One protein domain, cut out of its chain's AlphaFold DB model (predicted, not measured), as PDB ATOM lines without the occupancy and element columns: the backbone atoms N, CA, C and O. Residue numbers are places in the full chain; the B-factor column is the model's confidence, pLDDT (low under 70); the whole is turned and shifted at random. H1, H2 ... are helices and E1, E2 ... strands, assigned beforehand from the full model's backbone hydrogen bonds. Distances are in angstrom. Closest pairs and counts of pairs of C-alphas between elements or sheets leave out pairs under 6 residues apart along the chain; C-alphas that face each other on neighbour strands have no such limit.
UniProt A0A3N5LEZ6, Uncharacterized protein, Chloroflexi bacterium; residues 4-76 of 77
ATOM      1  N   LYS A   4     140.925 120.651  91.434       92.94
ATOM      2  CA  LYS A   4     141.493 119.484  90.760       92.94
ATOM      3  C   LYS A   4     140.997 119.374  89.322       92.94
ATOM      4  O   LYS A   4     141.797 119.059  88.444       92.94
ATOM      5  N   GLN A   5     139.707 119.628  89.095       94.56
ATOM      6  CA  GLN A   5     139.116 119.602  87.758       94.56
ATOM      7  C   GLN A   5     139.640 120.766  86.910       94.56
ATOM      8  O   GLN A   5     140.046 120.549  85.778       94.56
ATOM      9  N   MET A   6     139.712 121.973  87.480       95.75
ATOM     10  CA  MET A   6     140.276 123.150  86.810       95.75
ATOM     11  C   MET A   6     141.721 122.909  86.362       95.75
ATOM     12  O   MET A   6     142.065 123.152  85.211       95.75
ATOM     13  N   LEU A   7     142.566 122.395  87.259       97.06
ATOM     14  CA  LEU A   7     143.955 122.076  86.938       97.06
ATOM     15  C   LEU A   7     144.055 120.994  85.860       97.06
ATOM     16  O   LEU A   7     144.880 121.125  84.963       97.06
ATOM     17  N   LYS A   8     143.207 119.960  85.917       96.75
ATOM     18  CA  LYS A   8     143.180 118.909  84.896       96.75
ATOM     19  C   LYS A   8     142.873 119.487  83.511       96.75
ATOM     20  O   LYS A   8     143.642 119.251  82.585       96.75
ATOM     21  N   ASP A   9     141.812 120.281  83.396       96.31
ATOM     22  CA  ASP A   9     141.376 120.858  82.120       96.31
ATOM     23  C   ASP A   9     142.442 121.810  81.542       96.31
ATOM     24  O   ASP A   9     142.719 121.800  80.342       96.31
ATOM     25  N   ILE A  10     143.106 122.593  82.404       97.44
ATOM     26  CA  ILE A  10     144.212 123.478  82.012       97.44
ATOM     27  C   ILE A  10     145.421 122.679  81.516       97.44
ATOM     28  O   ILE A  10     146.003 123.039  80.495       97.44
ATOM     29  N   VAL A  11     145.806 121.606  82.213       97.62
ATOM     30  CA  VAL A  11     146.935 120.757  81.801       97.62
ATOM     31  C   VAL A  11     146.648 120.096  80.454       97.62
ATOM     32  O   VAL A  11     147.520 120.081  79.590       97.62
ATOM     33  N   GLU A  12     145.433 119.588  80.242       97.19
ATOM     34  CA  GLU A  12     145.029 118.987  78.966       97.19
ATOM     35  C   GLU A  12     145.073 120.011  77.822       97.19
ATOM     36  O   GLU A  12     145.631 119.731  76.758       97.19
ATOM     37  N   GLN A  13     144.571 121.229  78.051       96.75
ATOM     38  CA  GLN A  13     144.636 122.300  77.054       96.75
ATOM     39  C   GLN A  13     146.079 122.745  76.771       96.75
ATOM     40  O   GLN A  13     146.441 122.973  75.609       96.75
ATOM     41  N   TYR A  14     146.914 122.844  77.809       96.88
ATOM     42  CA  TYR A  14     148.329 123.171  77.672       96.88
ATOM     43  C   TYR A  14     149.063 122.104  76.862       96.88
ATOM     44  O   TYR A  14     149.765 122.436  75.913       96.88
ATOM     45  N   ALA A  15     148.854 120.823  77.168       95.81
ATOM     46  CA  ALA A  15     149.472 119.716  76.443       95.81
ATOM     47  C   ALA A  15     149.084 119.693  74.954       95.81
ATOM     48  O   ALA A  15     149.885 119.287  74.114       95.81
ATOM     49  N   ALA A  16     147.870 120.138  74.614       95.69
ATOM     50  CA  ALA A  16     147.392 120.177  73.236       95.69
ATOM     51  C   ALA A  16     147.903 121.385  72.428       95.69
ATOM     52  O   ALA A  16     148.025 121.289  71.208       95.69
ATOM     53  N   SER A  17     148.153 122.532  73.073       94.94
ATOM     54  CA  SER A  17     148.312 123.818  72.367       94.94
ATOM     55  C   SER A  17     149.421 124.738  72.886       94.94
ATOM     56  O   SER A  17     149.714 125.748  72.251       94.94
ATOM     57  N   GLY A  18     150.024 124.427  74.034       93.94
ATOM     58  CA  GLY A  18     150.963 125.308  74.728       93.94
ATOM     59  C   GLY A  18     150.322 126.593  75.258       93.94
ATOM     60  O   GLY A  18     150.999 127.615  75.329       93.94
ATOM     61  N   CYS A  19     149.022 126.584  75.582       92.06
ATOM     62  CA  CYS A  19     148.293 127.798  75.950       92.06
ATOM     63  C   CYS A  19     148.892 128.513  77.176       92.06
ATOM     64  O   CYS A  19     149.174 127.912  78.205       92.06
ATOM     65  N   GLU A  20     149.020 129.837  77.102       94.00
ATOM     66  CA  GLU A  20     149.499 130.657  78.228       94.00
ATOM     67  C   GLU A  20     148.352 131.182  79.106       94.00
ATOM     68  O   GLU A  20     148.573 131.893  80.091       94.00
ATOM     69  N   LYS A  21     147.101 130.869  78.743       94.12
ATOM     70  CA  LYS A  21     145.886 131.289  79.449       94.12
ATOM     71  C   LYS A  21     144.750 130.280  79.282       94.12
ATOM     72  O   LYS A  21     144.596 129.685  78.218       94.12
ATOM     73  N   HIS A  22     143.908 130.189  80.308       92.75
ATOM     74  CA  HIS A  22     142.632 129.477  80.313       92.75
ATOM     75  C   HIS A  22     141.556 130.389  80.921       92.75
ATOM     76  O   HIS A  22     141.481 130.565  82.137       92.75
ATOM     77  N   GLY A  23     140.756 131.034  80.067       91.75
ATOM     78  CA  GLY A  23     139.882 132.128  80.498       91.75
ATOM     79  C   GLY A  23     140.703 133.277  81.095       91.75
ATOM     80  O   GLY A  23     141.585 133.824  80.433       91.75
ATOM     81  N   GLU A  24     140.435 133.619  82.355       93.56
ATOM     82  CA  GLU A  24     141.176 134.648  83.102       93.56
ATOM     83  C   GLU A  24     142.424 134.105  83.823       93.56
ATOM     84  O   GLU A  24     143.251 134.882  84.303       93.56
ATOM     85  N   ILE A  25     142.589 132.780  83.879       96.25
ATOM     86  CA  ILE A  25     143.699 132.123  84.572       96.25
ATOM     87  C   ILE A  25     144.931 132.138  83.674       96.25
ATOM     88  O   ILE A  25     144.880 131.711  82.519       96.25
ATOM     89  N   LYS A  26     146.061 132.602  84.210       97.50
ATOM     90  CA  LYS A  26     147.356 132.552  83.524       97.50
ATOM     91  C   LYS A  26     147.962 131.162  83.655       97.50
ATOM     92  O   LYS A  26     147.835 130.527  84.698       97.50
ATOM     93  N   VAL A  27     148.663 130.717  82.627       97.75
ATOM     94  CA  VAL A  27     149.384 129.447  82.608       97.75
ATOM     95  C   VAL A  27     150.849 129.751  82.344       97.75
ATOM     96  O   VAL A  27     151.189 130.375  81.342       97.75
ATOM     97  N   GLN A  28     151.720 129.341  83.260       97.19
ATOM     98  CA  GLN A  28     153.148 129.614  83.177       97.19
ATOM     99  C   GLN A  28     153.948 128.329  83.361       97.19
ATOM    100  O   GLN A  28     153.923 127.709  84.424       97.19
ATOM    101  N   ARG A  29     154.718 127.955  82.336       96.31
ATOM    102  CA  ARG A  29     155.692 126.871  82.458       96.31
ATOM    103  C   ARG A  29     156.895 127.330  83.281       96.31
ATOM    104  O   ARG A  29     157.422 128.424  83.084       96.31
ATOM    105  N   VAL A  30     157.321 126.477  84.199       96.06
ATOM    106  CA  VAL A  30     158.552 126.600  84.977       96.06
ATOM    107  C   VAL A  30     159.554 125.540  84.512       96.06
ATOM    108  O   VAL A  30     159.290 124.793  83.572       96.06
ATOM    109  N   GLN A  31     160.730 125.502  85.137       96.38
ATOM    110  CA  GLN A  31     161.738 124.473  84.865       96.38
ATOM    111  C   GLN A  31     161.142 123.067  85.018       96.38
ATOM    112  O   GLN A  31     160.296 122.862  85.885       96.38
ATOM    113  N   ASP A  32     161.622 122.121  84.215       97.00
ATOM    114  CA  ASP A  32     161.188 120.726  84.291       97.00
ATOM    115  C   ASP A  32     161.622 120.069  85.616       97.00
ATOM    116  O   ASP A  32     162.504 120.562  86.332       97.00
ATOM    117  N   ASN A  33     160.990 118.943  85.941       95.94
ATOM    118  CA  ASN A  33     161.196 118.157  87.157       95.94
ATOM    119  C   ASN A  33     160.963 118.941  88.465       95.94
ATOM    120  O   ASN A  33     161.585 118.667  89.495       95.94
ATOM    121  N   LYS A  34     160.061 119.932  88.449       96.75
ATOM    122  CA  LYS A  34     159.626 120.667  89.643       96.75
ATOM    123  C   LYS A  34     158.274 120.156  90.127       96.75
ATOM    124  O   LYS A  34     157.280 120.219  89.421       96.75
ATOM    125  N   THR A  35     158.235 119.739  91.388       96.62
ATOM    126  CA  THR A  35     157.000 119.386  92.114       96.62
ATOM    127  C   THR A  35     156.547 120.501  93.064       96.62
ATOM    128  O   THR A  35     155.491 120.434  93.694       96.62
ATOM    129  N   THR A  36     157.359 121.549  93.205       95.19
ATOM    130  CA  THR A  36     157.066 122.765  93.966       95.19
ATOM    131  C   THR A  36     157.728 123.945  93.268       95.19
ATOM    132  O   THR A  36     158.863 123.841  92.801       95.19
ATOM    133  N   TYR A  37     157.032 125.077  93.221       95.00
ATOM    134  CA  TYR A  37     157.559 126.332  92.694       95.00
ATOM    135  C   TYR A  37     157.456 127.432  93.744       95.00
ATOM    136  O   TYR A  37     156.426 127.568  94.396       95.00
ATOM    137  N   VAL A  38     158.517 128.221  93.908       93.62
ATOM    138  CA  VAL A  38     158.488 129.403  94.774       93.62
ATOM    139  C   VAL A  38     158.105 130.598  93.914       93.62
ATOM    140  O   VAL A  38     158.915 131.104  93.142       93.62
ATOM    141  N   GLU A  39     156.856 131.042  94.040       89.94
ATOM    142  CA  GLU A  39     156.380 132.278  93.427       89.94
ATOM    143  C   GLU A  39     157.093 133.462  94.098       89.94
ATOM    144  O   GLU A  39     156.929 133.644  95.308       89.94
ATOM    145  N   PRO A  40     157.887 134.263  93.366       86.50
ATOM    146  CA  PRO A  40     158.611 135.376  93.961       86.50
ATOM    147  C   PRO A  40     157.645 136.459  94.457       86.50
ATOM    148  O   PRO A  40     156.692 136.840  93.778       86.50
ATOM    149  N   ASN A  41     157.913 136.980  95.652       81.31
ATOM    150  CA  ASN A  41     157.252 138.151  96.221       81.31
ATOM    151  C   ASN A  41     158.274 138.966  97.040       81.31
ATOM    152  O   ASN A  41     159.431 138.562  97.157       81.31
ATOM    153  N   LEU A  42     157.860 140.111  97.592       76.81
ATOM    154  CA  LEU A  42     158.746 140.999  98.360       76.81
ATOM    155  C   LEU A  42     159.245 140.389  99.689       76.81
ATOM    156  O   LEU A  42     160.226 140.880 100.234       76.81
ATOM    157  N   ASP A  43     158.629 139.301 100.163       77.00
ATOM    158  CA  ASP A  43     158.812 138.728 101.504       77.00
ATOM    159  C   ASP A  43     159.355 137.279 101.476       77.00
ATOM    160  O   ASP A  43     159.071 136.480 102.366       77.00
ATOM    161  N   GLY A  44     160.128 136.905 100.447       72.19
ATOM    162  CA  GLY A  44     160.792 135.589 100.366       72.19
ATOM    163  C   GLY A  44     160.060 134.512  99.552       72.19
ATOM    164  O   GLY A  44     160.560 133.400  99.403       72.19
ATOM    165  N   GLY A  45     158.925 134.857  98.948       83.81
ATOM    166  CA  GLY A  45     158.175 134.015  98.019       83.81
ATOM    167  C   GLY A  45     157.107 133.133  98.670       83.81
ATOM    168  O   GLY A  45     157.005 133.024  99.890       83.81
ATOM    169  N   ARG A  46     156.245 132.525  97.849       85.81
ATOM    170  CA  ARG A  46     155.226 131.561  98.291       85.81
ATOM    171  C   ARG A  46     155.416 130.238  97.568       85.81
ATOM    172  O   ARG A  46     155.420 130.199  96.342       85.81
ATOM    173  N   SER A  47     155.498 129.151  98.327       92.94
ATOM    174  CA  SER A  47     155.528 127.808  97.753       92.94
ATOM    175  C   SER A  47     154.164 127.436  97.176       92.94
ATOM    176  O   SER A  47     153.148 127.442  97.875       92.94
ATOM    177  N   VAL A  48     154.160 127.085  95.897       95.38
ATOM    178  CA  VAL A  48     153.050 126.475  95.173       95.38
ATOM    179  C   VAL A  48     153.371 124.993  95.030       95.38
ATOM    180  O   VAL A  48     154.288 124.618  94.297       95.38
ATOM    181  N   TYR A  49     152.632 124.157  95.754       96.00
ATOM    182  CA  TYR A  49     152.733 122.705  95.634       96.00
ATOM    183  C   TYR A  49     152.010 122.237  94.377       96.00
ATOM    184  O   TYR A  49     150.879 122.652  94.114       96.00
ATOM    185  N   MET A  50     152.667 121.375  93.609       97.38
ATOM    186  CA  MET A  50     152.141 120.865  92.351       97.38
ATOM    187  C   MET A  50     151.665 119.425  92.512       97.38
ATOM    188  O   MET A  50     152.274 118.625  93.220       97.38
ATOM    189  N   LYS A  51     150.562 119.097  91.842       97.38
ATOM    190  CA  LYS A  51     150.014 117.740  91.758       97.38
ATOM    191  C   LYS A  51     150.380 117.141  90.403       97.38
ATOM    192  O   LYS A  51     150.544 117.876  89.432       97.38
ATOM    193  N   GLU A  52     150.509 115.822  90.360       97.69
ATOM    194  CA  GLU A  52     150.813 115.071  89.142       97.69
ATOM    195  C   GLU A  52     149.573 114.942  88.242       97.69
ATOM    196  O   GLU A  52     148.473 114.639  88.715       97.69
ATOM    197  N   TYR A  53     149.768 115.117  86.938       97.62
ATOM    198  CA  TYR A  53     148.776 114.935  85.887       97.62
ATOM    199  C   TYR A  53     149.416 114.200  84.709       97.62
ATOM    200  O   TYR A  53     150.444 114.624  84.187       97.62
ATOM    201  N   LYS A  54     148.796 113.106  84.257       97.44
ATOM    202  CA  LYS A  54     149.264 112.331  83.098       97.44
ATOM    203  C   LYS A  54     148.408 112.655  81.884       97.44
ATOM    204  O   LYS A  54     147.202 112.419  81.921       97.44
ATOM    205  N   VAL A  55     149.025 113.156  80.817       96.06
ATOM    206  CA  VAL A  55     148.347 113.496  79.557       96.06
ATOM    207  C   VAL A  55     149.175 112.974  78.389       96.06
ATOM    208  O   VAL A  55     150.356 113.282  78.278       96.06
ATOM    209  N   ASN A  56     148.562 112.168  77.517       93.06
ATOM    210  CA  ASN A  56     149.203 111.587  76.326       93.06
ATOM    211  C   ASN A  56     150.527 110.845  76.609       93.06
ATOM    212  O   ASN A  56     151.452 110.889  75.807       93.06
ATOM    213  N   GLY A  57     150.628 110.174  77.761       93.50
ATOM    214  CA  GLY A  57     151.841 109.456  78.175       93.50
ATOM    215  C   GLY A  57     152.942 110.340  78.773       93.50
ATOM    216  O   GLY A  57     153.917 109.802  79.284       93.50
ATOM    217  N   GLN A  58     152.764 111.663  78.775       96.19
ATOM    218  CA  GLN A  58     153.653 112.626  79.421       96.19
ATOM    219  C   GLN A  58     153.140 112.967  80.824       96.19
ATOM    220  O   GLN A  58     151.929 113.070  81.050       96.19
ATOM    221  N   VAL A  59     154.060 113.167  81.767       97.75
ATOM    222  CA  VAL A  59     153.735 113.623  83.123       97.75
ATOM    223  C   VAL A  59     153.955 115.129  83.236       97.75
ATOM    224  O   VAL A  59     154.992 115.661  82.828       97.75
ATOM    225  N   TYR A  60     152.956 115.801  83.799       97.94
ATOM    226  CA  TYR A  60     152.936 117.221  84.116       97.94
ATOM    227  C   TYR A  60     152.705 117.407  85.614       97.94
ATOM    228  O   TYR A  60     151.889 116.721  86.227       97.94
ATOM    229  N   TRP A  61     153.366 118.397  86.190       98.19
ATOM    230  CA  TRP A  61     153.158 118.867  87.550       98.19
ATOM    231  C   TRP A  61     152.485 120.230  87.485       98.19
ATOM    232  O   TRP A  61     153.021 121.142  86.857       98.19
ATOM    233  N   ALA A  62     151.316 120.372  88.112       97.94
ATOM    234  CA  ALA A  62     150.539 121.608  88.070       97.94
ATOM    235  C   ALA A  62     150.090 122.068  89.457       97.94
ATOM    236  O   ALA A  62     149.620 121.265  90.266       97.94
ATOM    237  N   GLY A  63     150.192 123.368  89.723       97.50
ATOM    238  CA  GLY A  63     149.726 123.978  90.968       97.50
ATOM    239  C   GLY A  63     149.179 125.383  90.743       97.50
ATOM    240  O   GLY A  63     149.712 126.137  89.929       97.50
ATOM    241  N   TYR A  64     148.110 125.732  91.460       96.88
ATOM    242  CA  TYR A  64     147.445 127.028  91.341       96.88
ATOM    243  C   TYR A  64     147.883 128.001  92.443       96.88
ATOM    244  O   TYR A  64     147.876 127.667  93.628       96.88
ATOM    245  N   SER A  65     148.218 129.230  92.053       94.94
ATOM    246  CA  SER A  65     148.404 130.363  92.959       94.94
ATOM    247  C   SER A  65     147.191 131.286  92.893       94.94
ATOM    248  O   SER A  65     147.007 132.036  91.933       94.94
ATOM    249  N   SER A  66     146.388 131.295  93.959       92.38
ATOM    250  CA  SER A  66     145.264 132.229  94.096       92.38
ATOM    251  C   SER A  66     145.696 133.689  94.250       92.38
ATOM    252  O   SER A  66     144.884 134.585  94.051       92.38
ATOM    253  N   ARG A  67     146.969 133.946  94.588       90.62
ATOM    254  CA  ARG A  67     147.515 135.303  94.715       90.62
ATOM    255  C   ARG A  67     147.688 135.967  93.351       90.62
ATOM    256  O   ARG A  67     147.367 137.141  93.206       90.62
ATOM    257  N   SER A  68     148.231 135.233  92.384       93.06
ATOM    258  CA  SER A  68     148.535 135.750  91.046       93.06
ATOM    259  C   SER A  68     147.518 135.327  89.986       93.06
ATOM    260  O   SER A  68     147.603 135.806  88.854       93.06
ATOM    261  N   GLY A  69     146.582 134.433  90.325       94.81
ATOM    262  CA  GLY A  69     145.653 133.842  89.361       94.81
ATOM    263  C   GLY A  69     146.387 133.005  88.312       94.81
ATOM    264  O   GLY A  69     146.018 133.028  87.139       94.81
ATOM    265  N   THR A  70     147.467 132.329  88.717       96.69
ATOM    266  CA  THR A  70     148.382 131.629  87.804       96.69
ATOM    267  C   THR A  70     148.471 130.148  88.148       96.69
ATOM    268  O   THR A  70     148.664 129.778  89.306       96.69
ATOM    269  N   VAL A  71     148.357 129.297  87.132       97.62
ATOM    270  CA  VAL A  71     148.749 127.890  87.181       97.62
ATOM    271  C   VAL A  71     150.191 127.774  86.716       97.62
ATOM    272  O   VAL A  71     150.528 128.165  85.598       97.62
ATOM    273  N   TYR A  72     151.034 127.221  87.577       97.69
ATOM    274  CA  TYR A  72     152.413 126.892  87.245       97.69
ATOM    275  C   TYR A  72     152.503 125.440  86.781       97.69
ATOM    276  O   TYR A  72     151.924 124.566  87.429       97.69
ATOM    277  N   LEU A  73     153.228 125.197  85.686       97.38
ATOM    278  CA  LEU A  73     153.391 123.884  85.056       97.38
ATOM    279  C   LEU A  73     154.860 123.478  84.962       97.38
ATOM    280  O   LEU A  73     155.685 124.268  84.518       97.38
ATOM    281  N   SER A  74     155.176 122.233  85.286       97.69
ATOM    282  CA  SER A  74     156.474 121.607  85.015       97.69
ATOM    283  C   SER A  74     156.245 120.296  84.278       97.69
ATOM    284  O   SER A  74     155.339 119.551  84.638       97.69
ATOM    285  N   LEU A  75     157.070 119.975  83.282       96.56
ATOM    286  CA  LEU A  75     157.086 118.625  82.715       96.56
ATOM    287  C   LEU A  75     157.997 117.731  83.559       96.56
ATOM    288  O   LEU A  75     158.922 118.223  84.204       96.56
ATOM    289  N   GLU A  76     157.728 116.433  83.569       94.69
ATOM    290  CA  GLU A  76     158.734 115.426  83.919       94.69
ATOM    291  C   GLU A  76     159.584 115.133  82.671       94.69
ATOM    292  O   GLU A  76     159.017 114.891  81.606       94.69
TER     293      GLU A  76
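AT A GLANCE: This is residues 4 to 76 of the 77 residues of an uncharacterized protein of Chloroflexi bacterium (UniProt A0A3N5LEZ6). A strongly twisted sheet of four strands curls round one helix, H1, while a two-stranded hairpin, E2 and E3, covers part of the sheet's other side in a small, uneven sandwich. The turn of that hairpin, with Asp 43, and the turn between E4 and E5, with Asn 56, lie at the two ends of the longest axis. You have 73 residues printed, with one named helix and then six named strands along the chain: H1 E1 E2 E3 E4 E5 E6. The larger sheet has the order E1 E6 E5 E4 and is mixed; the class is mixed, helices and strands. The whole is compact, with a radius of gyration of the C-alphas of 11.5 A and spans of 38 by 26 by 19 A.

HOW THE PARTS SIT: Start with H1, residues 4 to 17, where every O i to N i+4 pair is within hydrogen-bond range. It is on the sheet of E1 (residues 25 to 29), E6 (70 to 75), E5 (58 to 65) and E4 (51 to 55), two layers with the helix on one face. Its closest C-alphas to E4 are those of Glu 12 and Val 55, 6.4 A apart; to E5, those of Leu 7 and Ala 62, 6.7 A. Look next at edge strand E1, parallel to E6, with N 28 and O 71 at 2.9 A. E4, E5 and E6 form a meander, each strand the antiparallel neighbour of the one before: find N 53 and O 60 at 2.8 A, then N 72 and O 63 at 2.9 A. E2, residues 36 to 39, and E3, residues 46 to 49, make an antiparallel hairpin, with N 39 and O 46 at 2.8 A. Their sheet and the larger one form a sandwich, two sheets face to face, with best planes 24 degrees apart; the closest C-alphas of E3 and E5 are those of Tyr 49 and Gly 63, 5.7 A. E3 runs on into E4 across one residue, at 49 degrees. E1 and E3 are apart.

IN THESE COORDINATES: Find C-alpha 4 at (141.493, 119.484, 90.760); H1 runs 20.1 A from there to C-alpha 17. E1 covers 13.3 A, E2 and E3 9.6 A each, and E4 13.0 A. E5, the longest strand, begins at C-alpha 58, (153.653, 112.626, 79.421), and covers 22.9 A. E6 covers 16.5 A and ends at C-alpha 75, (157.086, 118.625, 82.715).

THE WHOLE: The C-alphas of Asp 43 and Asn 56, the two farthest apart, are 38.2 A from each other. The printed part has no cut, and no link is long. Its mean pLDDT is 94.2, and no printed residue is under 70.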